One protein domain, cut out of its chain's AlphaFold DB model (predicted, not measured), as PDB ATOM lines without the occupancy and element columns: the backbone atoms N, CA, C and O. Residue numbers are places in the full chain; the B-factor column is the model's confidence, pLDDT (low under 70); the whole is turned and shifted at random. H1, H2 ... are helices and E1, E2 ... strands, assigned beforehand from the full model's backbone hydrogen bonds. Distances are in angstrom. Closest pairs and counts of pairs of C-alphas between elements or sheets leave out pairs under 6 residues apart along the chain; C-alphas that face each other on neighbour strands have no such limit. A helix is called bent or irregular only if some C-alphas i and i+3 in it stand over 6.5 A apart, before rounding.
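AT A GLANCE: This is residues 351 to 454, 490 to 531 and 788 to 818 of the 960 residues of the protein "Abhydrolase_3 domain-containing protein" of Exophiala mesophila (UniProt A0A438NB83). A five-strand sheet makes the core, with H4 over one face and H5 and H6 side by side over the other; H3 packs beside H4, and H1 beside H3. The small helix H2 lies away from this body, and a tail with no named element, residues 794 to 818, first loops past the E5 edge and then runs far out. The printed part has 177 residues, under half of them in named elements, in the order H1 E1 H2 H3 E2 H4 E3 H5 E4 H6 E5. The class is mixed, helices and strands, and the sheet, E1 E2 E4 E3 E5, is mixed too. The whole is compact, with a radius of gyration of the C-alphas of 16.0 A and spans of 52 by 42 by 36 A.

HOW THE PARTS SIT: H1, residues 352 to 362, touches H3, residues 395 to 409, at a shallow tilt of 18 degrees, closest at the C-alphas of Val 354 and Ser 400, 4.8 A. Both are irregular: C-alphas 354 and 357 are 7.6 A apart, and 403 and 406 7.7 A. E1, residues 369 to 372, is parallel to E2, residues 417 to 420, with N 370 and O 417 at 2.9 A; with H2, residues 380 to 385, and H3 they form a strand-helix-strand unit, two parallel neighbour strands joined through helices, its crossover right-handed. H2 is not on the sheet. E4, residues 506 to 509, is parallel to E2, N 507 to O 418 2.8 A, and to E3, residues 447 to 451, N 448 to O 506 2.9 A. H4, residues 427 to 439, is on the sheet at a height of 8.3 A; E2, H4 and E3 form a split unit, with E4 between its strands, also right-handed. H5, residues 494 to 501, and H6, residues 514 to 525, are on the opposite face from H4 and touch at a steep tilt of 40 degrees, closest at the C-alphas of Val 497 and Trp 524, 5.0 A. E5, residues 790 to 793, is antiparallel to E3, N 449 to O 792 2.9 A. Every O i to N i+4 pair is within hydrogen-bond range in H2, H4 and H5; the counts are 5 of 7 in H1, 9 of 11 in H3 and 7 of 8 in H6.

IN THESE COORDINATES: H1, 14.3 A long, begins at C-alpha 352 (200.658, 185.979, 158.018). H3 measures 20.3 A, H4 18.2 A, H6 17.9 A and E3 13.6 A. E5 ends at C-alpha 793 (182.290, 198.975, 178.512).

THE WHOLE: The C-alphas of Gly 442 and Ala 818, the two farthest apart, are 57.0 A apart. Residues 455 to 489 and 532 to 787 are not printed; the gaps between C-alphas are 9.1 A and 19.4 A. Of the links printed whole, none is long. Confidence is under 70 in 36 residues, among them 375 to 391 and 796 to 804.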
ATOM      1  N   ASP A 351     197.459 186.013 154.458       47.53
ATOM      2  CA  ASP A 351     198.501 186.916 154.951       47.53
ATOM      3  C   ASP A 351     198.893 186.517 156.387       47.53
ATOM      4  O   ASP A 351     198.018 186.330 157.237       47.53
ATOM      5  N   GLN A 352     200.191 186.396 156.686       44.28
ATOM      6  CA  GLN A 352     200.658 185.979 158.018       44.28
ATOM      7  C   GLN A 352     200.114 186.890 159.137       44.28
ATOM      8  O   GLN A 352     199.728 186.405 160.201       44.28
ATOM      9  N   ARG A 353     199.933 188.189 158.852       49.03
ATOM     10  CA  ARG A 353     199.358 189.188 159.776       49.03
ATOM     11  C   ARG A 353     197.873 188.965 160.081       49.03
ATOM     12  O   ARG A 353     197.336 189.573 161.001       49.03
ATOM     13  N   VAL A 354     197.198 188.130 159.291       53.38
ATOM     14  CA  VAL A 354     195.778 187.783 159.432       53.38
ATOM     15  C   VAL A 354     195.598 186.468 160.203       53.38
ATOM     16  O   VAL A 354     194.583 186.308 160.881       53.38
ATOM     17  N   ILE A 355     196.581 185.559 160.187       64.25
ATOM     18  CA  ILE A 355     196.523 184.274 160.913       64.25
ATOM     19  C   ILE A 355     197.219 184.268 162.281       64.25
ATOM     20  O   ILE A 355     196.998 183.323 163.033       64.25
ATOM     21  N   GLY A 356     197.997 185.294 162.647       76.12
ATOM     22  CA  GLY A 356     198.779 185.321 163.898       76.12
ATOM     23  C   GLY A 356     197.999 184.943 165.168       76.12
ATOM     24  O   GLY A 356     198.413 184.041 165.894       76.12
ATOM     25  N   LEU A 357     196.814 185.529 165.388       87.69
ATOM     26  CA  LEU A 357     195.943 185.185 166.528       87.69
ATOM     27  C   LEU A 357     195.517 183.705 166.513       87.69
ATOM     28  O   LEU A 357     195.550 183.035 167.544       87.69
ATOM     29  N   LYS A 358     195.177 183.169 165.335       84.88
ATOM     30  CA  LYS A 358     194.838 181.748 165.155       84.88
ATOM     31  C   LYS A 358     196.056 180.845 165.399       84.88
ATOM     32  O   LYS A 358     195.892 179.761 165.948       84.88
ATOM     33  N   SER A 359     197.263 181.301 165.052       83.50
ATOM     34  CA  SER A 359     198.525 180.595 165.324       83.50
ATOM     35  C   SER A 359     198.803 180.485 166.825       83.50
ATOM     36  O   SER A 359     199.156 179.407 167.289       83.50
ATOM     37  N   MET A 360     198.578 181.552 167.599       89.75
ATOM     38  CA  MET A 360     198.726 181.526 169.064       89.75
ATOM     39  C   MET A 360     197.698 180.596 169.729       89.75
ATOM     40  O   MET A 360     198.046 179.780 170.582       89.75
ATOM     41  N   LEU A 361     196.435 180.654 169.292       92.12
ATOM     42  CA  LEU A 361     195.358 179.803 169.821       92.12
ATOM     43  C   LEU A 361     195.536 178.308 169.477       92.12
ATOM     44  O   LEU A 361     195.097 177.453 170.242       92.12
ATOM     45  N   ASN A 362     196.216 177.978 168.372       88.25
ATOM     46  CA  ASN A 362     196.499 176.594 167.958       88.25
ATOM     47  C   ASN A 362     197.942 176.131 168.251       88.25
ATOM     48  O   ASN A 362     198.317 175.005 167.918       88.25
ATOM     49  N   GLY A 363     198.766 176.970 168.881       87.94
ATOM     50  CA  GLY A 363     200.070 176.563 169.401       87.94
ATOM     51  C   GLY A 363     199.944 175.593 170.576       87.94
ATOM     52  O   GLY A 363     198.866 175.431 171.147       87.94
ATOM     53  N   ASP A 364     201.039 174.938 170.952       90.94
ATOM     54  CA  ASP A 364     201.080 173.941 172.036       90.94
ATOM     55  C   ASP A 364     201.081 174.555 173.454       90.94
ATOM     56  O   ASP A 364     200.263 174.184 174.295       90.94
ATOM     57  N   VAL A 365     201.953 175.532 173.720       93.00
ATOM     58  CA  VAL A 365     202.030 176.294 174.981       93.00
ATOM     59  C   VAL A 365     200.698 176.988 175.296       93.00
ATOM     60  O   VAL A 365     200.242 177.836 174.530       93.00
ATOM     61  N   THR A 366     200.052 176.659 176.418       95.12
ATOM     62  CA  THR A 366     198.916 177.439 176.950       95.12
ATOM     63  C   THR A 366     199.372 178.834 177.369       95.12
ATOM     64  O   THR A 366     200.429 178.965 177.981       95.12
ATOM     65  N   VAL A 367     198.568 179.851 177.059       95.62
ATOM     66  CA  VAL A 367     198.776 181.233 177.509       95.62
ATOM     67  C   VAL A 367     197.546 181.757 178.247       95.62
ATOM     68  O   VAL A 367     196.415 181.391 177.923       95.62
ATOM     69  N   ASP A 368     197.769 182.629 179.226       96.31
ATOM     70  CA  ASP A 368     196.709 183.239 180.044       96.31
ATOM     71  C   ASP A 368     196.154 184.531 179.426       96.31
ATOM     72  O   ASP A 368     195.030 184.951 179.708       96.31
ATOM     73  N   ALA A 369     196.903 185.122 178.494       96.94
ATOM     74  CA  ALA A 369     196.410 186.152 177.596       96.94
ATOM     75  C   ALA A 369     197.073 186.072 176.220       96.94
ATOM     76  O   ALA A 369     198.181 185.554 176.075       96.94
ATOM     77  N   ILE A 370     196.415 186.662 175.224       95.50
ATOM     78  CA  ILE A 370     197.016 186.977 173.930       95.50
ATOM     79  C   ILE A 370     197.115 188.493 173.792       95.50
ATOM     80  O   ILE A 370     196.146 189.234 173.966       95.50
ATOM     81  N   ILE A 371     198.321 188.934 173.469       93.50
ATOM     82  CA  ILE A 371     198.679 190.329 173.261       93.50
ATOM     83  C   ILE A 371     198.814 190.585 171.757       93.50
ATOM     84  O   ILE A 371     199.101 189.656 171.000       93.50
ATOM     85  N   GLY A 372     198.632 191.828 171.307       85.25
ATOM     86  CA  GLY A 372     199.072 192.188 169.963       85.25
ATOM     87  C   GLY A 372     199.119 193.682 169.657       85.25
ATOM     88  O   GLY A 372     198.189 194.449 169.942       85.25
ATOM     89  N   ASP A 373     200.220 194.048 169.016       81.62
ATOM     90  CA  ASP A 373     200.536 195.337 168.425       81.62
ATOM     91  C   ASP A 373     200.068 195.412 166.961       81.62
ATOM     92  O   ASP A 373     200.337 194.545 166.131       81.62
ATOM     93  N   TRP A 374     199.335 196.477 166.629       71.88
ATOM     94  CA  TRP A 374     198.808 196.741 165.281       71.88
ATOM     95  C   TRP A 374     199.084 198.177 164.794       71.88
ATOM     96  O   TRP A 374     198.668 198.550 163.694       71.88
ATOM     97  N   LEU A 375     199.775 199.000 165.592       67.88
ATOM     98  CA  LEU A 375     199.935 200.441 165.370       67.88
ATOM     99  C   LEU A 375     201.375 200.859 165.010       67.88
ATOM    100  O   LEU A 375     202.039 201.583 165.757       67.88
ATOM    101  N   SER A 376     201.829 200.488 163.813       52.84
ATOM    102  CA  SER A 376     203.034 201.082 163.203       52.84
ATOM    103  C   SER A 376     202.940 202.615 163.132       52.84
ATOM    104  O   SER A 376     201.849 203.147 162.917       52.84
ATOM    105  N   GLU A 377     204.066 203.336 163.172       48.34
ATOM    106  CA  GLU A 377     204.115 204.809 163.033       48.34
ATOM    107  C   GLU A 377     203.824 205.321 161.589       48.34
ATOM    108  O   GLU A 377     204.209 206.423 161.203       48.34
ATOM    109  N   VAL A 378     203.103 204.542 160.773       46.34
ATOM    110  CA  VAL A 378     202.812 204.822 159.357       46.34
ATOM    111  C   VAL A 378     201.578 205.741 159.198       46.34
ATOM    112  O   VAL A 378     200.483 205.379 159.637       46.34
ATOM    113  N   PRO A 379     201.662 206.870 158.459       49.12
ATOM    114  CA  PRO A 379     200.597 207.890 158.392       49.12
ATOM    115  C   PRO A 379     199.225 207.470 157.825       49.12
ATOM    116  O   PRO A 379     198.255 208.234 157.889       49.12
ATOM    117  N   SER A 380     199.120 206.286 157.215       56.50
ATOM    118  CA  SER A 380     197.986 205.898 156.361       56.50
ATOM    119  C   SER A 380     196.626 205.885 157.075       56.50
ATOM    120  O   SER A 380     195.610 206.219 156.460       56.50
ATOM    121  N   ARG A 381     196.585 205.554 158.374       61.25
ATOM    122  CA  ARG A 381     195.342 205.503 159.166       61.25
ATOM    123  C   ARG A 381     194.871 206.880 159.626       61.25
ATOM    124  O   ARG A 381     193.672 207.150 159.563       61.25
ATOM    125  N   ALA A 382     195.786 207.785 159.969       58.66
ATOM    126  CA  ALA A 382     195.449 209.175 160.282       58.66
ATOM    127  C   ALA A 382     194.881 209.902 159.045       58.66
ATOM    128  O   ALA A 382     193.828 210.543 159.111       58.66
ATOM    129  N   LEU A 383     195.489 209.671 157.873       61.38
ATOM    130  CA  LEU A 383     194.982 210.118 156.567       61.38
ATOM    131  C   LEU A 383     193.582 209.572 156.220       61.38
ATOM    132  O   LEU A 383     192.829 210.234 155.504       61.38
ATOM    133  N   GLN A 384     193.222 208.376 156.699       64.56
ATOM    134  CA  GLN A 384     191.890 207.783 156.509       64.56
ATOM    135  C   GLN A 384     190.866 208.323 157.518       64.56
ATOM    136  O   GLN A 384     189.756 208.673 157.119       64.56
ATOM    137  N   ARG A 385     191.236 208.460 158.801       62.31
ATOM    138  CA  ARG A 385     190.386 209.045 159.855       62.31
ATOM    139  C   ARG A 385     189.944 210.463 159.493       62.31
ATOM    140  O   ARG A 385     188.762 210.775 159.603       62.31
ATOM    141  N   ARG A 386     190.859 211.279 158.955       66.06
ATOM    142  CA  ARG A 386     190.574 212.637 158.455       66.06
ATOM    143  C   ARG A 386     189.525 212.685 157.331       66.06
ATOM    144  O   ARG A 386     188.925 213.729 157.111       66.06
ATOM    145  N   LYS A 387     189.285 211.570 156.630       66.00
ATOM    146  CA  LYS A 387     188.279 211.451 155.558       66.00
ATOM    147  C   LYS A 387     186.951 210.831 156.015       66.00
ATOM    148  O   LYS A 387     185.983 210.903 155.267       66.00
ATOM    149  N   SER A 388     186.880 210.196 157.192       68.69
ATOM    150  CA  SER A 388     185.636 209.593 157.697       68.69
ATOM    151  C   SER A 388     185.650 209.316 159.202       68.69
ATOM    152  O   SER A 388     186.498 208.587 159.720       68.69
ATOM    153  N   THR A 389     184.605 209.782 159.893       61.72
ATOM    154  CA  THR A 389     184.370 209.568 161.333       61.72
ATOM    155  C   THR A 389     184.032 208.119 161.714       61.72
ATOM    156  O   THR A 389     184.006 207.802 162.905       61.72
ATOM    157  N   LYS A 390     183.821 207.221 160.739       63.66
ATOM    158  CA  LYS A 390     183.654 205.772 160.971       63.66
ATOM    159  C   LYS A 390     184.965 204.973 160.875       63.66
ATOM    160  O   LYS A 390     185.009 203.848 161.360       63.66
ATOM    161  N   ALA A 391     186.031 205.536 160.299       68.25
ATOM    162  CA  ALA A 391     187.352 204.899 160.200       68.25
ATOM    163  C   ALA A 391     188.226 205.164 161.448       68.25
ATOM    164  O   ALA A 391     187.811 205.899 162.344       68.25
ATOM    165  N   GLY A 392     189.446 204.614 161.502       72.69
ATOM    166  CA  GLY A 392     190.505 205.037 162.442       72.69
ATOM    167  C   GLY A 392     191.109 203.952 163.339       72.69
ATOM    168  O   GLY A 392     192.200 204.164 163.855       72.69
ATOM    169  N   TYR A 393     190.437 202.810 163.493       80.75
ATOM    170  CA  TYR A 393     191.013 201.595 164.084       80.75
ATOM    171  C   TYR A 393     191.711 200.742 163.011       80.75
ATOM    172  O   TYR A 393     191.513 200.976 161.814       80.75
ATOM    173  N   GLU A 394     192.495 199.740 163.414       82.25
ATOM    174  CA  GLU A 394     193.132 198.799 162.485       82.25
ATOM    175  C   GLU A 394     192.197 197.612 162.154       82.25
ATOM    176  O   GLU A 394     191.938 196.771 163.019       82.25
ATOM    177  N   PRO A 395     191.669 197.496 160.916       77.88
ATOM    178  CA  PRO A 395     190.803 196.379 160.524       77.88
ATOM    179  C   PRO A 395     191.486 195.001 160.552       77.88
ATOM    180  O   PRO A 395     190.775 193.997 160.616       77.88
ATOM    181  N   GLY A 396     192.823 194.925 160.522       77.12
ATOM    182  CA  GLY A 396     193.576 193.669 160.604       77.12
ATOM    183  C   GLY A 396     193.210 192.810 161.820       77.12
ATOM    184  O   GLY A 396     192.926 191.623 161.656       77.12
ATOM    185  N   PHE A 397     193.104 193.408 163.013       86.94
ATOM    186  CA  PHE A 397     192.693 192.687 164.226       86.94
ATOM    187  C   PHE A 397     191.266 192.130 164.115       86.94
ATOM    188  O   PHE A 397     191.048 190.945 164.348       86.94
ATOM    189  N   LEU A 398     190.295 192.950 163.689       86.19
ATOM    190  CA  LEU A 398     188.899 192.514 163.531       86.19
ATOM    191  C   LEU A 398     188.755 191.395 162.485       86.19
ATOM    192  O   LEU A 398     187.885 190.531 162.612       86.19
ATOM    193  N   HIS A 399     189.604 191.394 161.453       80.50
ATOM    194  CA  HIS A 399     189.664 190.310 160.479       80.50
ATOM    195  C   HIS A 399     190.274 189.034 161.077       80.50
ATOM    196  O   HIS A 399     189.697 187.962 160.892       80.50
ATOM    197  N   SER A 400     191.389 189.147 161.805       81.12
ATOM    198  CA  SER A 400     192.064 188.012 162.442       81.12
ATOM    199  C   SER A 400     191.174 187.354 163.502       81.12
ATOM    200  O   SER A 400     190.926 186.150 163.436       81.12
ATOM    201  N   LEU A 401     190.558 188.150 164.386       89.75
ATOM    202  CA  LEU A 401     189.587 187.669 165.371       89.75
ATOM    203  C   LEU A 401     188.393 186.978 164.706       89.75
ATOM    204  O   LEU A 401     187.959 185.945 165.190       89.75
ATOM    205  N   ARG A 402     187.896 187.461 163.559       88.94
ATOM    206  CA  ARG A 402     186.802 186.794 162.825       88.94
ATOM    207  C   ARG A 402     187.170 185.397 162.301       88.94
ATOM    208  O   ARG A 402     186.277 184.564 162.185       88.94
ATOM    209  N   LEU A 403     188.442 185.143 161.988       78.50
ATOM    210  CA  LEU A 403     188.949 183.835 161.535       78.50
ATOM    211  C   LEU A 403     189.362 182.903 162.689       78.50
ATOM    212  O   LEU A 403     189.501 181.694 162.485       78.50
ATOM    213  N   ALA A 404     189.576 183.480 163.871       87.94
ATOM    214  CA  ALA A 404     190.003 182.802 165.090       87.94
ATOM    215  C   ALA A 404     188.905 182.744 166.175       87.94
ATOM    216  O   ALA A 404     189.177 182.338 167.300       87.94
ATOM    217  N   ILE A 405     187.678 183.195 165.875       90.56
ATOM    218  CA  ILE A 405     186.624 183.397 166.885       90.56
ATOM    219  C   ILE A 405     186.191 182.081 167.533       90.56
ATOM    220  O   ILE A 405     185.954 182.040 168.735       90.56
ATOM    221  N   ASP A 406     186.126 181.002 166.754       89.38
ATOM    222  CA  ASP A 406     185.785 179.669 167.250       89.38
ATOM    223  C   ASP A 406     186.932 179.083 168.087       89.38
ATOM    224  O   ASP A 406     186.689 178.558 169.169       89.38
ATOM    225  N   ASP A 407     188.181 179.268 167.648       92.88
ATOM    226  CA  ASP A 407     189.398 178.872 168.368       92.88
ATOM    227  C   ASP A 407     189.542 179.610 169.711       92.88
ATOM    228  O   ASP A 407     190.014 179.033 170.684       92.88
ATOM    229  N   TYR A 408     189.127 180.881 169.768       94.94
ATOM    230  CA  TYR A 408     189.127 181.716 170.974       94.94
ATOM    231  C   TYR A 408     188.035 181.287 171.960       94.94
ATOM    232  O   TYR A 408     188.309 181.094 173.142       94.94
ATOM    233  N   LEU A 409     186.802 181.095 171.480       93.31
ATOM    234  CA  LEU A 409     185.669 180.695 172.321       93.31
ATOM    235  C   LEU A 409     185.765 179.245 172.824       93.31
ATOM    236  O   LEU A 409     185.101 178.899 173.798       93.31
ATOM    237  N   GLN A 410     186.582 178.413 172.174       93.56
ATOM    238  CA  GLN A 410     186.858 177.024 172.554       93.56
ATOM    239  C   GLN A 410     188.297 176.835 173.077       93.56
ATOM    240  O   GLN A 410     188.772 175.701 173.168       93.56
ATOM    241  N   TYR A 411     189.013 177.920 173.399       96.06
ATOM    242  CA  TYR A 411     190.412 177.824 173.815       96.06
ATOM    243  C   TYR A 411     190.560 177.068 175.140       96.06
ATOM    244  O   TYR A 411     189.765 177.217 176.067       96.06
ATOM    245  N   ARG A 412     191.638 176.282 175.247       93.75
ATOM    246  CA  ARG A 412     191.940 175.421 176.405       93.75
ATOM    247  C   ARG A 412     192.064 176.161 177.744       93.75
ATOM    248  O   ARG A 412     191.919 175.527 178.784       93.75
ATOM    249  N   ASN A 413     192.311 177.471 177.721       94.94
ATOM    250  CA  ASN A 413     192.060 178.356 178.856       94.94
ATOM    251  C   ASN A 413     190.792 179.193 178.553       94.94
ATOM    252  O   ASN A 413     190.885 180.147 177.778       94.94
ATOM    253  N   PRO A 414     189.616 178.882 179.134       89.81
ATOM    254  CA  PRO A 414     188.374 179.620 178.862       89.81
ATOM    255  C   PRO A 414     188.410 181.069 179.380       89.81
ATOM    256  O   PRO A 414     187.615 181.916 178.951       89.81
ATOM    257  N   ASP A 415     189.354 181.362 180.276       92.62
ATOM    258  CA  ASP A 415     189.625 182.676 180.843       92.62
ATOM    259  C   ASP A 415     190.738 183.446 180.109       92.62
ATOM    260  O   ASP A 415     191.102 184.537 180.547       92.62
ATOM    261  N   VAL A 416     191.228 182.965 178.956       96.44
ATOM    262  CA  VAL A 416     192.227 183.704 178.167       96.44
ATOM    263  C   VAL A 416     191.754 185.132 177.858       96.44
ATOM    264  O   VAL A 416     190.688 185.358 177.269       96.44
ATOM    265  N   ARG A 417     192.546 186.119 178.286       97.19
ATOM    266  CA  ARG A 417     192.271 187.547 178.060       97.19
ATOM    267  C   ARG A 417     192.904 188.015 176.748       97.19
ATOM    268  O   ARG A 417     193.890 187.444 176.290       97.19
ATOM    269  N   ILE A 418     192.366 189.064 176.131       97.56
ATOM    270  CA  ILE A 418     192.977 189.705 174.955       97.56
ATOM    271  C   ILE A 418     193.206 191.188 175.242       97.56
ATOM    272  O   ILE A 418     192.259 191.898 175.570       97.56
ATOM    273  N   ALA A 419     194.438 191.671 175.072       96.94
ATOM    274  CA  ALA A 419     194.782 193.090 175.202       96.94
ATOM    275  C   ALA A 419     195.494 193.580 173.933       96.94
ATOM    276  O   ALA A 419     196.548 193.060 173.567       96.94
ATOM    277  N   VAL A 420     194.907 194.562 173.238       94.88
ATOM    278  CA  VAL A 420     195.400 195.029 171.928       94.88
ATOM    279  C   VAL A 420     195.338 196.546 171.779       94.88
ATOM    280  O   VAL A 420     194.365 197.183 172.183       94.88
ATOM    281  N   ASN A 421     196.329 197.126 171.097       91.75
ATOM    282  CA  ASN A 421     196.320 198.551 170.731       91.75
ATOM    283  C   ASN A 421     195.619 198.843 169.387       91.75
ATOM    284  O   ASN A 421     195.520 199.990 168.958       91.75
ATOM    285  N   ALA A 422     195.049 197.819 168.740       90.25
ATOM    286  CA  ALA A 422     194.380 197.914 167.438       90.25
ATOM    287  C   ALA A 422     193.220 198.934 167.360       90.25
ATOM    288  O   ALA A 422     192.776 199.276 166.258       90.25
ATOM    289  N   GLY A 423     192.726 199.449 168.494       88.25
ATOM    290  CA  GLY A 423     191.722 200.511 168.536       88.25
ATOM    291  C   GLY A 423     192.195 201.826 167.912       88.25
ATOM    292  O   GLY A 423     191.380 202.536 167.317       88.25
ATOM    293  N   GLY A 424     193.496 202.129 167.972       86.19
ATOM    294  CA  GLY A 424     194.102 203.263 167.271       86.19
ATOM    295  C   GLY A 424     193.386 204.591 167.532       86.19
ATOM    296  O   GLY A 424     193.230 205.013 168.673       86.19
ATOM    297  N   LEU A 425     192.913 205.241 166.464       85.31
ATOM    298  CA  LEU A 425     192.191 206.521 166.526       85.31
ATOM    299  C   LEU A 425     190.664 206.359 166.673       85.31
ATOM    300  O   LEU A 425     189.919 207.334 166.529       85.31
ATOM    301  N   ASN A 426     190.166 205.135 166.889       89.06
ATOM    302  CA  ASN A 426     188.752 204.853 167.149       89.06
ATOM    303  C   ASN A 426     188.525 203.561 167.989       89.06
ATOM    304  O   ASN A 426     187.845 202.648 167.502       89.06
ATOM    305  N   PRO A 427     189.026 203.464 169.245       91.12
ATOM    306  CA  PRO A 427     188.881 202.256 170.075       91.12
ATOM    307  C   PRO A 427     187.422 201.851 170.292       91.12
ATOM    308  O   PRO A 427     187.057 200.693 170.106       91.12
ATOM    309  N   LYS A 428     186.564 202.842 170.561       91.38
ATOM    310  CA  LYS A 428     185.106 202.700 170.667       91.38
ATOM    311  C   LYS A 428     184.487 202.009 169.446       91.38
ATOM    312  O   LYS A 428     183.690 201.090 169.601       91.38
ATOM    313  N   GLY A 429     184.851 202.442 168.237       90.12
ATOM    314  CA  GLY A 429     184.329 201.864 167.000       90.12
ATOM    315  C   GLY A 429     184.752 200.409 166.802       90.12
ATOM    316  O   GLY A 429     183.934 199.600 166.374       90.12
ATOM    317  N   LEU A 430     185.991 200.059 167.161       92.44
ATOM    318  CA  LEU A 430     186.454 198.672 167.114       92.44
ATOM    319  C   LEU A 430     185.749 197.811 168.169       92.44
ATOM    320  O   LEU A 430     185.246 196.742 167.836       92.44
ATOM    321  N   ALA A 431     185.640 198.294 169.408       93.31
ATOM    322  CA  ALA A 431     184.967 197.590 170.497       93.31
ATOM    323  C   ALA A 431     183.495 197.282 170.183       93.31
ATOM    324  O   ALA A 431     183.032 196.173 170.439       93.31
ATOM    325  N   GLN A 432     182.780 198.210 169.540       91.56
ATOM    326  CA  GLN A 432     181.410 197.970 169.081       91.56
ATOM    327  C   GLN A 432     181.318 196.883 167.995       91.56
ATOM    328  O   GLN A 432     180.370 196.101 168.013       91.56
ATOM    329  N   GLU A 433     182.273 196.786 167.065       91.81
ATOM    330  CA  GLU A 433     182.284 195.709 166.060       91.81
ATOM    331  C   GLU A 433     182.739 194.357 166.638       91.81
ATOM    332  O   GLU A 433     182.226 193.312 166.234       91.81
ATOM    333  N   VAL A 434     183.643 194.358 167.623       93.44
ATOM    334  CA  VAL A 434     184.085 193.149 168.342       93.44
ATOM    335  C   VAL A 434     182.969 192.597 169.236       93.44
ATOM    336  O   VAL A 434     182.702 191.398 169.189       93.44
ATOM    337  N   GLN A 435     182.244 193.448 169.973       92.38
ATOM    338  CA  GLN A 435     181.102 193.005 170.780       92.38
ATOM    339  C   GLN A 435     179.984 192.431 169.895       92.38
ATOM    340  O   GLN A 435     179.444 191.375 170.211       92.38
ATOM    341  N   LYS A 436     179.687 193.048 168.738       91.06
ATOM    342  CA  LYS A 436     178.743 192.485 167.748       91.06
ATOM    343  C   LYS A 436     179.185 191.111 167.243       91.06
ATOM    344  O   LYS A 436     178.349 190.218 167.130       91.06
ATOM    345  N   LEU A 437     180.473 190.935 166.938       91.06
ATOM    346  CA  LEU A 437     181.033 189.652 166.506       91.06
ATOM    347  C   LEU A 437     180.833 188.566 167.577       91.06
ATOM    348  O   LEU A 437     180.317 187.500 167.247       91.06
ATOM    349  N   LEU A 438     181.152 188.856 168.842       91.50
ATOM    350  CA  LEU A 438     180.937 187.947 169.977       91.50
ATOM    351  C   LEU A 438     179.450 187.607 170.164       91.50
ATOM    352  O   LEU A 438     179.083 186.430 170.146       91.50
ATOM    353  N   SER A 439     178.578 188.616 170.231       89.12
ATOM    354  CA  SER A 439     177.133 188.414 170.389       89.12
ATOM    355  C   SER A 439     176.523 187.635 169.213       89.12
ATOM    356  O   SER A 439     175.647 186.800 169.424       89.12
ATOM    357  N   SER A 440     177.028 187.807 167.982       88.56
ATOM    358  CA  SER A 440     176.603 187.012 166.811       88.56
ATOM    359  C   SER A 440     176.986 185.527 166.869       88.56
ATOM    360  O   SER A 440     176.442 184.729 166.107       88.56
ATOM    361  N   ARG A 441     177.899 185.140 167.771       88.62
ATOM    362  CA  ARG A 441     178.227 183.741 168.091       88.62
ATOM    363  C   ARG A 441     177.608 183.279 169.420       88.62
ATOM    364  O   ARG A 441     177.921 182.190 169.882       88.62
ATOM    365  N   GLY A 442     176.746 184.094 170.036       87.12
ATOM    366  CA  GLY A 442     176.132 183.820 171.340       87.12
ATOM    367  C   GLY A 442     177.093 183.927 172.530       87.12
ATOM    368  O   GLY A 442     176.756 183.479 173.623       87.12
ATOM    369  N   ALA A 443     178.288 184.498 172.342       87.69
ATOM    370  CA  ALA A 443     179.316 184.539 173.373       87.69
ATOM    371  C   ALA A 443     179.051 185.639 174.411       87.69
ATOM    372  O   ALA A 443     179.062 186.829 174.091       87.69
ATOM    373  N   ILE A 444     178.895 185.241 175.676       86.38
ATOM    374  CA  ILE A 444     178.794 186.152 176.824       86.38
ATOM    375  C   ILE A 444     180.214 186.543 177.266       86.38
ATOM    376  O   ILE A 444     180.717 186.087 178.288       86.38
ATOM    377  N   LYS A 445     180.878 187.349 176.435       91.00
ATOM    378  CA  LYS A 445     182.230 187.882 176.656       91.00
ATOM    379  C   LYS A 445     182.168 189.415 176.667       91.00
ATOM    380  O   LYS A 445     181.539 190.009 175.787       91.00
ATOM    381  N   LYS A 446     182.787 190.044 177.669       92.50
ATOM    382  CA  LYS A 446     182.793 191.497 177.901       92.50
ATOM    383  C   LYS A 446     183.902 192.177 177.099       92.50
ATOM    384  O   LYS A 446     185.078 191.849 177.269       92.50
ATOM    385  N   VAL A 447     183.548 193.184 176.301       95.31
ATOM    386  CA  VAL A 447     184.517 194.058 175.622       95.31
ATOM    387  C   VAL A 447     184.614 195.407 176.334       95.31
ATOM    388  O   VAL A 447     183.621 196.124 176.486       95.31
ATOM    389  N   ALA A 448     185.834 195.776 176.716       95.44
ATOM    390  CA  ALA A 448     186.182 197.092 177.234       95.44
ATOM    391  C   ALA A 448     187.045 197.868 176.232       95.44
ATOM    392  O   ALA A 448     187.774 197.284 175.426       95.44
ATOM    393  N   TYR A 449     187.008 199.196 176.311       95.56
ATOM    394  CA  TYR A 449     187.954 200.049 175.602       95.56
ATOM    395  C   TYR A 449     188.501 201.168 176.491       95.56
ATOM    396  O   TYR A 449     187.779 201.760 177.295       95.56
ATOM    397  N   VAL A 450     189.797 201.450 176.330       94.56
ATOM    398  CA  VAL A 450     190.535 202.454 177.109       94.56
ATOM    399  C   VAL A 450     190.739 203.704 176.256       94.56
ATOM    400  O   VAL A 450     191.195 203.610 175.113       94.56
ATOM    401  N   VAL A 451     190.408 204.867 176.816       91.62
ATOM    402  CA  VAL A 451     190.626 206.196 176.218       91.62
ATOM    403  C   VAL A 451     191.363 207.116 177.196       91.62
ATOM    404  O   VAL A 451     191.614 206.742 178.340       91.62
ATOM    405  N   GLY A 452     191.709 208.323 176.743       88.19
ATOM    406  CA  GLY A 452     192.530 209.291 177.485       88.19
ATOM    407  C   GLY A 452     193.957 209.409 176.945       88.19
ATOM    408  O   GLY A 452     194.714 210.266 177.384       88.19
ATOM    409  N   ASP A 453     194.309 208.585 175.956       89.38
ATOM    410  CA  ASP A 453     195.519 208.701 175.144       89.38
ATOM    411  C   ASP A 453     195.458 209.898 174.186       89.38
ATOM    412  O   ASP A 453     196.443 210.613 174.027       89.38
ATOM    413  N   ASN A 454     194.305 210.138 173.555       90.75
ATOM    414  CA  ASN A 454     194.089 211.231 172.610       90.75
ATOM    415  C   ASN A 454     194.050 212.597 173.318       90.75
ATOM    416  O   ASN A 454     192.973 213.090 173.655       90.75
ATOM    417  N   TYR A 490     201.429 207.960 174.569       89.94
ATOM    418  CA  TYR A 490     201.574 206.533 174.798       89.94
ATOM    419  C   TYR A 490     201.176 206.270 176.245       89.94
ATOM    420  O   TYR A 490     201.951 206.536 177.161       89.94
ATOM    421  N   ILE A 491     199.943 205.822 176.460       92.31
ATOM    422  CA  ILE A 491     199.447 205.564 177.810       92.31
ATOM    423  C   ILE A 491     200.068 204.294 178.396       92.31
ATOM    424  O   ILE A 491     200.357 203.326 177.685       92.31
ATOM    425  N   GLY A 492     200.278 204.341 179.709       92.12
ATOM    426  CA  GLY A 492     200.735 203.215 180.509       92.12
ATOM    427  C   GLY A 492     199.654 202.164 180.754       92.12
ATOM    428  O   GLY A 492     198.501 202.316 180.346       92.12
ATOM    429  N   CYS A 493     200.034 201.098 181.440       94.75
ATOM    430  CA  CYS A 493     199.294 199.846 181.516       94.75
ATOM    431  C   CYS A 493     198.004 199.884 182.366       94.75
ATOM    432  O   CYS A 493     197.128 199.035 182.196       94.75
ATOM    433  N   TRP A 494     197.847 200.868 183.257       94.81
ATOM    434  CA  TRP A 494     196.830 200.849 184.320       94.81
ATOM    435  C   TRP A 494     195.366 200.846 183.853       94.81
ATOM    436  O   TRP A 494     194.519 200.275 184.537       94.81
ATOM    437  N   GLY A 495     195.039 201.402 182.682       95.00
ATOM    438  CA  GLY A 495     193.694 201.278 182.107       95.00
ATOM    439  C   GLY A 495     193.354 199.862 181.637       95.00
ATOM    440  O   GLY A 495     192.184 199.487 181.636       95.00
ATOM    441  N   ILE A 496     194.364 199.053 181.300       96.75
ATOM    442  CA  ILE A 496     194.196 197.620 181.023       96.75
ATOM    443  C   ILE A 496     193.969 196.877 182.339       96.75
ATOM    444  O   ILE A 496     193.014 196.115 182.439       96.75
ATOM    445  N   VAL A 497     194.773 197.167 183.370       97.00
ATOM    446  CA  VAL A 497     194.604 196.594 184.719       97.00
ATOM    447  C   VAL A 497     193.193 196.864 185.259       97.00
ATOM    448  O   VAL A 497     192.518 195.935 185.695       97.00
ATOM    449  N   GLN A 498     192.699 198.103 185.157       95.69
ATOM    450  CA  GLN A 498     191.338 198.461 185.577       95.69
ATOM    451  C   GLN A 498     190.261 197.717 184.770       95.69
ATOM    452  O   GLN A 498     189.327 197.176 185.357       95.69
ATOM    453  N   ALA A 499     190.397 197.644 183.442       95.62
ATOM    454  CA  ALA A 499     189.441 196.934 182.592       95.62
ATOM    455  C   ALA A 499     189.366 195.429 182.917       95.62
ATOM    456  O   ALA A 499     188.278 194.851 182.925       95.62
ATOM    457  N   LEU A 500     190.508 194.798 183.202       96.19
ATOM    458  CA  LEU A 500     190.587 193.386 183.580       96.19
ATOM    459  C   LEU A 500     190.085 193.138 185.017       96.19
ATOM    460  O   LEU A 500     189.427 192.126 185.253       96.19
ATOM    461  N   ASN A 501     190.302 194.075 185.950       94.88
ATOM    462  CA  ASN A 501     189.725 194.042 187.304       94.88
ATOM    463  C   ASN A 501     188.188 194.123 187.292       94.88
ATOM    464  O   ASN A 501     187.528 193.362 187.995       94.88
ATOM    465  N   ASP A 502     187.608 194.969 186.434       93.00
ATOM    466  CA  ASP A 502     186.151 195.047 186.211       93.00
ATOM    467  C   ASP A 502     185.610 193.849 185.374       93.00
ATOM    468  O   ASP A 502     184.411 193.730 185.063       93.00
ATOM    469  N   GLY A 503     186.500 192.911 185.031       92.94
ATOM    470  CA  GLY A 503     186.202 191.616 184.431       92.94
ATOM    471  C   GLY A 503     186.005 191.642 182.919       92.94
ATOM    472  O   GLY A 503     185.180 190.877 182.429       92.94
ATOM    473  N   ALA A 504     186.683 192.520 182.178       95.00
ATOM    474  CA  ALA A 504     186.697 192.461 180.716       95.00
ATOM    475  C   ALA A 504     187.476 191.237 180.200       95.00
ATOM    476  O   ALA A 504     188.549 190.914 180.707       95.00
ATOM    477  N   ASP A 505     186.973 190.598 179.144       96.31
ATOM    478  CA  ASP A 505     187.679 189.516 178.448       96.31
ATOM    479  C   ASP A 505     188.595 190.055 177.342       96.31
ATOM    480  O   ASP A 505     189.684 189.527 177.111       96.31
ATOM    481  N   ILE A 506     188.144 191.110 176.651       97.38
ATOM    482  CA  ILE A 506     188.882 191.783 175.579       97.38
ATOM    483  C   ILE A 506     188.989 193.274 175.906       97.38
ATOM    484  O   ILE A 506     187.974 193.962 176.036       97.38
ATOM    485  N   VAL A 507     190.219 193.779 175.983       97.56
ATOM    486  CA  VAL A 507     190.549 195.189 176.213       97.56
ATOM    487  C   VAL A 507     191.151 195.790 174.946       97.56
ATOM    488  O   VAL A 507     192.182 195.338 174.444       97.56
ATOM    489  N   ILE A 508     190.500 196.831 174.427       96.69
ATOM    490  CA  ILE A 508     190.906 197.533 173.204       96.69
ATOM    491  C   ILE A 508     191.397 198.936 173.567       96.69
ATOM    492  O   ILE A 508     190.617 199.824 173.913       96.69
ATOM    493  N   CYS A 509     192.702 199.151 173.472       94.19
ATOM    494  CA  CYS A 509     193.323 200.445 173.723       94.19
ATOM    495  C   CYS A 509     193.338 201.328 172.467       94.19
ATOM    496  O   CYS A 509     193.291 200.844 171.332       94.19
ATOM    497  N   GLY A 510     193.447 202.641 172.686       89.50
ATOM    498  CA  GLY A 510     194.062 203.558 171.726       89.50
ATOM    499  C   GLY A 510     195.584 203.386 171.711       89.50
ATOM    500  O   GLY A 510     196.099 202.267 171.700       89.50
ATOM    501  N   ARG A 511     196.328 204.492 171.747       87.88
ATOM    502  CA  ARG A 511     197.796 204.478 171.784       87.88
ATOM    503  C   ARG A 511     198.329 204.216 173.199       87.88
ATOM    504  O   ARG A 511     198.757 205.136 173.879       87.88
ATOM    505  N   CYS A 512     198.352 202.969 173.655       90.00
ATOM    506  CA  CYS A 512     199.305 202.568 174.703       90.00
ATOM    507  C   CYS A 512     200.704 202.336 174.093       90.00
ATOM    508  O   CYS A 512     200.833 202.322 172.863       90.00
ATOM    509  N   THR A 513     201.755 202.154 174.909       89.69
ATOM    510  CA  THR A 513     202.970 201.493 174.374       89.69
ATOM    511  C   THR A 513     202.669 200.033 174.067       89.69
ATOM    512  O   THR A 513     201.777 199.434 174.676       89.69
ATOM    513  N   ASP A 514     203.397 199.479 173.106       89.38
ATOM    514  CA  ASP A 514     203.250 198.102 172.656       89.38
ATOM    515  C   ASP A 514     203.573 197.151 173.832       89.38
ATOM    516  O   ASP A 514     202.659 196.491 174.335       89.38
ATOM    517  N   ALA A 515     204.756 197.256 174.447       91.81
ATOM    518  CA  ALA A 515     205.079 196.617 175.730       91.81
ATOM    519  C   ALA A 515     204.078 196.878 176.890       91.81
ATOM    520  O   ALA A 515     203.834 195.970 177.687       91.81
ATOM    521  N   SER A 516     203.439 198.056 177.004       94.19
ATOM    522  CA  SER A 516     202.455 198.328 178.081       94.19
ATOM    523  C   SER A 516     201.206 197.438 177.998       94.19
ATOM    524  O   SER A 516     200.534 197.262 179.014       94.19
ATOM    525  N   THR A 517     200.900 196.833 176.842       94.69
ATOM    526  CA  THR A 517     199.843 195.805 176.752       94.69
ATOM    527  C   THR A 517     200.226 194.527 177.506       94.69
ATOM    528  O   THR A 517     199.418 193.995 178.268       94.69
ATOM    529  N   VAL A 518     201.487 194.100 177.382       96.19
ATOM    530  CA  VAL A 518     202.078 192.971 178.117       96.19
ATOM    531  C   VAL A 518     202.176 193.297 179.610       96.19
ATOM    532  O   VAL A 518     201.746 192.501 180.445       96.19
ATOM    533  N   MET A 519     202.666 194.493 179.956       96.50
ATOM    534  CA  MET A 519     202.755 194.957 181.349       96.50
ATOM    535  C   MET A 519     201.379 195.031 182.026       96.50
ATOM    536  O   MET A 519     201.280 194.737 183.210       96.50
ATOM    537  N   GLY A 520     200.318 195.396 181.297       96.50
ATOM    538  CA  GLY A 520     198.960 195.507 181.845       96.50
ATOM    539  C   GLY A 520     198.352 194.166 182.225       96.50
ATOM    540  O   GLY A 520     197.755 194.046 183.291       96.50
ATOM    541  N   VAL A 521     198.567 193.139 181.403       97.31
ATOM    542  CA  VAL A 521     198.197 191.768 181.770       97.31
ATOM    543  C   VAL A 521     199.076 191.252 182.910       97.31
ATOM    544  O   VAL A 521     198.544 190.679 183.854       97.31
ATOM    545  N   ALA A 522     200.394 191.475 182.869       97.44
ATOM    546  CA  ALA A 522     201.305 190.991 183.909       97.44
ATOM    547  C   ALA A 522     201.013 191.616 185.288       97.44
ATOM    548  O   ALA A 522     200.969 190.898 186.286       97.44
ATOM    549  N   ALA A 523     200.756 192.927 185.338       97.50
ATOM    550  CA  ALA A 523     200.409 193.636 186.566       97.50
ATOM    551  C   ALA A 523     199.027 193.241 187.103       97.50
ATOM    552  O   ALA A 523     198.884 193.058 188.308       97.50
ATOM    553  N   TRP A 524     198.032 193.037 186.229       97.50
ATOM    554  CA  TRP A 524     196.739 192.467 186.621       97.50
ATOM    555  C   TRP A 524     196.899 191.062 187.223       97.50
ATOM    556  O   TRP A 524     196.461 190.813 188.344       97.50
ATOM    557  N   TRP A 525     197.583 190.165 186.509       96.69
ATOM    558  CA  TRP A 525     197.740 188.759 186.883       96.69
ATOM    559  C   TRP A 525     198.481 188.571 188.213       96.69
ATOM    560  O   TRP A 525     198.032 187.818 189.074       96.69
ATOM    561  N   HIS A 526     199.595 189.284 188.408       97.50
ATOM    562  CA  HIS A 526     200.380 189.226 189.648       97.50
ATOM    563  C   HIS A 526     199.905 190.216 190.727       97.50
ATOM    564  O   HIS A 526     200.527 190.297 191.785       97.50
ATOM    565  N   SER A 527     198.817 190.960 190.486       96.50
ATOM    566  CA  SER A 527     198.294 192.012 191.379       96.50
ATOM    567  C   SER A 527     199.333 193.082 191.769       96.50
ATOM    568  O   SER A 527     199.353 193.557 192.906       96.50
ATOM    569  N   TRP A 528     200.211 193.459 190.834       95.31
ATOM    570  CA  TRP A 528     201.239 194.481 191.049       95.31
ATOM    571  C   TRP A 528     200.656 195.897 191.125       95.31
ATOM    572  O   TRP A 528     199.656 196.233 190.488       95.31
ATOM    573  N   THR A 529     201.356 196.749 191.866       91.19
ATOM    574  CA  THR A 529     201.048 198.163 192.098       91.19
ATOM    575  C   THR A 529     202.066 199.074 191.416       91.19
ATOM    576  O   THR A 529     203.104 198.633 190.918       91.19
ATOM    577  N   GLU A 530     201.836 200.384 191.460       85.75
ATOM    578  CA  GLU A 530     202.806 201.383 191.012       85.75
ATOM    579  C   GLU A 530     204.112 201.433 191.834       85.75
ATOM    580  O   GLU A 530     205.019 202.208 191.522       85.75
ATOM    581  N   HIS A 531     204.221 200.647 192.908       86.00
ATOM    582  CA  HIS A 531     205.418 200.556 193.743       86.00
ATOM    583  C   HIS A 531     206.353 199.405 193.330       86.00
ATOM    584  O   HIS A 531     207.538 199.436 193.670       86.00
ATOM    585  N   GLN A 788     194.339 211.548 181.733       90.38
ATOM    586  CA  GLN A 788     193.375 210.822 182.549       90.38
ATOM    587  C   GLN A 788     192.871 209.639 181.730       90.38
ATOM    588  O   GLN A 788     192.041 209.809 180.841       90.38
ATOM    589  N   GLN A 789     193.386 208.442 182.020       92.81
ATOM    590  CA  GLN A 789     192.845 207.233 181.405       92.81
ATOM    591  C   GLN A 789     191.419 207.001 181.924       92.81
ATOM    592  O   GLN A 789     191.143 207.200 183.113       92.81
ATOM    593  N   VAL A 790     190.523 206.589 181.031       92.81
ATOM    594  CA  VAL A 790     189.124 206.268 181.332       92.81
ATOM    595  C   VAL A 790     188.765 204.958 180.640       92.81
ATOM    596  O   VAL A 790     189.038 204.787 179.448       92.81
ATOM    597  N   VAL A 791     188.147 204.038 181.381       93.81
ATOM    598  CA  VAL A 791     187.671 202.756 180.851       93.81
ATOM    599  C   VAL A 791     186.172 202.826 180.571       93.81
ATOM    600  O   VAL A 791     185.393 203.349 181.370       93.81
ATOM    601  N   HIS A 792     185.763 202.288 179.425       93.81
ATOM    602  CA  HIS A 792     184.368 202.151 179.024       93.81
ATOM    603  C   HIS A 792     184.055 200.710 178.619       93.81
ATOM    604  O   HIS A 792     184.907 200.008 178.075       93.81
ATOM    605  N   TYR A 793     182.799 200.313 178.808       90.38
ATOM    606  CA  TYR A 793     182.290 198.975 178.512       90.38
ATOM    607  C   TYR A 793     181.244 199.024 177.388       90.38
ATOM    608  O   TYR A 793     180.607 200.057 177.161       90.38
ATOM    609  N   VAL A 794     181.093 197.919 176.654       87.94
ATOM    610  CA  VAL A 794     180.060 197.753 175.620       87.94
ATOM    611  C   VAL A 794     179.043 196.718 176.095       87.94
ATOM    612  O   VAL A 794     179.419 195.646 176.564       87.94
ATOM    613  N   GLU A 795     177.754 197.026 175.972       75.38
ATOM    614  CA  GLU A 795     176.683 196.103 176.359       75.38
ATOM    615  C   GLU A 795     176.580 194.921 175.378       75.38
ATOM    616  O   GLU A 795     176.840 195.097 174.181       75.38
ATOM    617  N   PRO A 796     176.096 193.735 175.801       67.69
ATOM    618  CA  PRO A 796     175.911 192.582 174.911       67.69
ATOM    619  C   PRO A 796     175.007 192.849 173.693       67.69
ATOM    620  O   PRO A 796     175.112 192.160 172.678       67.69
ATOM    621  N   ASN A 797     174.140 193.866 173.760       65.62
ATOM    622  CA  ASN A 797     173.290 194.317 172.649       65.62
ATOM    623  C   ASN A 797     173.980 195.319 171.687       65.62
ATOM    624  O   ASN A 797     173.350 195.793 170.744       65.62
ATOM    625  N   GLY A 798     175.256 195.653 171.910       58.88
ATOM    626  CA  GLY A 798     176.050 196.582 171.096       58.88
ATOM    627  C   GLY A 798     175.826 198.073 171.388       58.88
ATOM    628  O   GLY A 798     176.507 198.917 170.792       58.88
ATOM    629  N   ASN A 799     174.906 198.413 172.297       59.31
ATOM    630  CA  ASN A 799     174.791 199.764 172.838       59.31
ATOM    631  C   ASN A 799     175.901 200.028 173.869       59.31
ATOM    632  O   ASN A 799     176.694 199.158 174.224       59.31
ATOM    633  N   LEU A 800     175.957 201.267 174.345       57.22
ATOM    634  CA  LEU A 800     176.793 201.660 175.473       57.22
ATOM    635  C   LEU A 800     175.878 201.801 176.682       57.22
ATOM    636  O   LEU A 800     174.811 202.413 176.567       57.22
ATOM    637  N   THR A 801     176.307 201.306 177.834       53.12
ATOM    638  CA  THR A 801     175.705 201.698 179.107       53.12
ATOM    639  C   THR A 801     175.868 203.219 179.264       53.12
ATOM    640  O   THR A 801     176.958 203.734 179.002       53.12
ATOM    641  N   PRO A 802     174.848 203.978 179.712       45.31
ATOM    642  CA  PRO A 802     174.987 205.414 179.986       45.31
ATOM    643  C   PRO A 802     175.912 205.773 181.163       45.31
ATOM    644  O   PRO A 802     175.918 206.920 181.606       45.31
ATOM    645  N   SER A 803     176.684 204.820 181.691       49.28
ATOM    646  CA  SER A 803     177.697 205.057 182.715       49.28
ATOM    647  C   SER A 803     178.802 205.969 182.181       49.28
ATOM    648  O   SER A 803     179.496 205.633 181.215       49.28
ATOM    649  N   SER A 804     179.021 207.090 182.867       59.47
ATOM    650  CA  SER A 804     180.301 207.800 182.841       59.47
ATOM    651  C   SER A 804     181.435 206.797 183.080       59.47
ATOM    652  O   SER A 804     181.394 206.074 184.074       59.47
ATOM    653  N   GLY A 805     182.401 206.724 182.162       72.56
ATOM    654  CA  GLY A 805     183.472 205.723 182.225       72.56
ATOM    655  C   GLY A 805     184.331 205.861 183.484       72.56
ATOM    656  O   GLY A 805     184.511 206.967 183.994       72.56
ATOM    657  N   SER A 806     184.866 204.740 183.965       83.56
ATOM    658  CA  SER A 806     185.660 204.676 185.196       83.56
ATOM    659  C   SER A 806     187.011 205.383 185.008       83.56
ATOM    660  O   SER A 806     187.795 204.946 184.157       83.56
ATOM    661  N   PRO A 807     187.327 206.455 185.762       87.31
ATOM    662  CA  PRO A 807     188.637 207.093 185.708       87.31
ATOM    663  C   PRO A 807     189.680 206.249 186.452       87.31
ATOM    664  O   PRO A 807     189.468 205.830 187.588       87.31
ATOM    665  N   VAL A 808     190.830 206.024 185.821       89.06
ATOM    666  CA  VAL A 808     191.956 205.271 186.398       89.06
ATOM    667  C   VAL A 808     192.753 206.157 187.372       89.06
ATOM    668  O   VAL A 808     192.914 207.358 187.133       89.06
ATOM    669  N   ARG A 809     193.281 205.580 188.462       82.38
ATOM    670  CA  ARG A 809     194.145 206.280 189.436       82.38
ATOM    671  C   ARG A 809     195.445 206.782 188.778       82.38
ATOM    672  O   ARG A 809     195.974 206.144 187.869       82.38
ATOM    673  N   LYS A 810     195.954 207.935 189.231       77.31
ATOM    674  CA  LYS A 810     197.224 208.528 188.765       77.31
ATOM    675  C   LYS A 810     198.409 208.067 189.617       77.31
ATOM    676  O   LYS A 810     198.240 207.762 190.793       77.31
ATOM    677  N   LEU A 811     199.597 208.064 189.014       75.94
ATOM    678  CA  LEU A 811     200.868 207.735 189.663       75.94
ATOM    679  C   LEU A 811     201.313 208.858 190.620       75.94
ATOM    680  O   LEU A 811     201.198 210.037 190.295       75.94
ATOM    681  N   GLU A 812     201.833 208.490 191.797       67.50
ATOM    682  CA  GLU A 812     202.122 209.438 192.893       67.50
ATOM    683  C   GLU A 812     203.612 209.807 193.064       67.50
ATOM    684  O   GLU A 812     203.923 210.786 193.743       67.50
ATOM    685  N   ASN A 813     204.550 209.058 192.465       70.00
ATOM    686  CA  ASN A 813     206.001 209.253 192.640       70.00
ATOM    687  C   ASN A 813     206.737 209.245 191.290       70.00
ATOM    688  O   ASN A 813     206.675 208.252 190.567       70.00
ATOM    689  N   LEU A 814     207.438 210.339 190.961       74.56
ATOM    690  CA  LEU A 814     207.974 210.625 189.619       74.56
ATOM    691  C   LEU A 814     209.383 211.288 189.670       74.56
ATOM    692  O   LEU A 814     209.813 211.746 190.732       74.56
ATOM    693  N   THR A 815     210.110 211.340 188.539       69.19
ATOM    694  CA  THR A 815     211.546 211.744 188.455       69.19
ATOM    695  C   THR A 815     211.826 213.038 187.641       69.19
ATOM    696  O   THR A 815     211.246 213.215 186.572       69.19
ATOM    697  N   ARG A 816     212.769 213.895 188.106       60.47
ATOM    698  CA  ARG A 816     213.114 215.264 187.605       60.47
ATOM    699  C   ARG A 816     214.389 215.374 186.725       60.47
ATOM    700  O   ARG A 816     215.151 214.425 186.612       60.47
ATOM    701  N   VAL A 817     214.655 216.568 186.153       48.78
ATOM    702  CA  VAL A 817     215.468 216.769 184.916       48.78
ATOM    703  C   VAL A 817     216.949 217.270 185.022       48.78
ATOM    704  O   VAL A 817     217.705 217.019 184.089       48.78
ATOM    705  N   ALA A 818     217.431 217.995 186.053       44.69
ATOM    706  CA  ALA A 818     218.565 218.955 185.862       44.69
ATOM    707  C   ALA A 818     219.930 218.729 186.621       44.69
ATOM    708  O   ALA A 818     220.037 219.178 187.760       44.69
TER     709      ALA A 818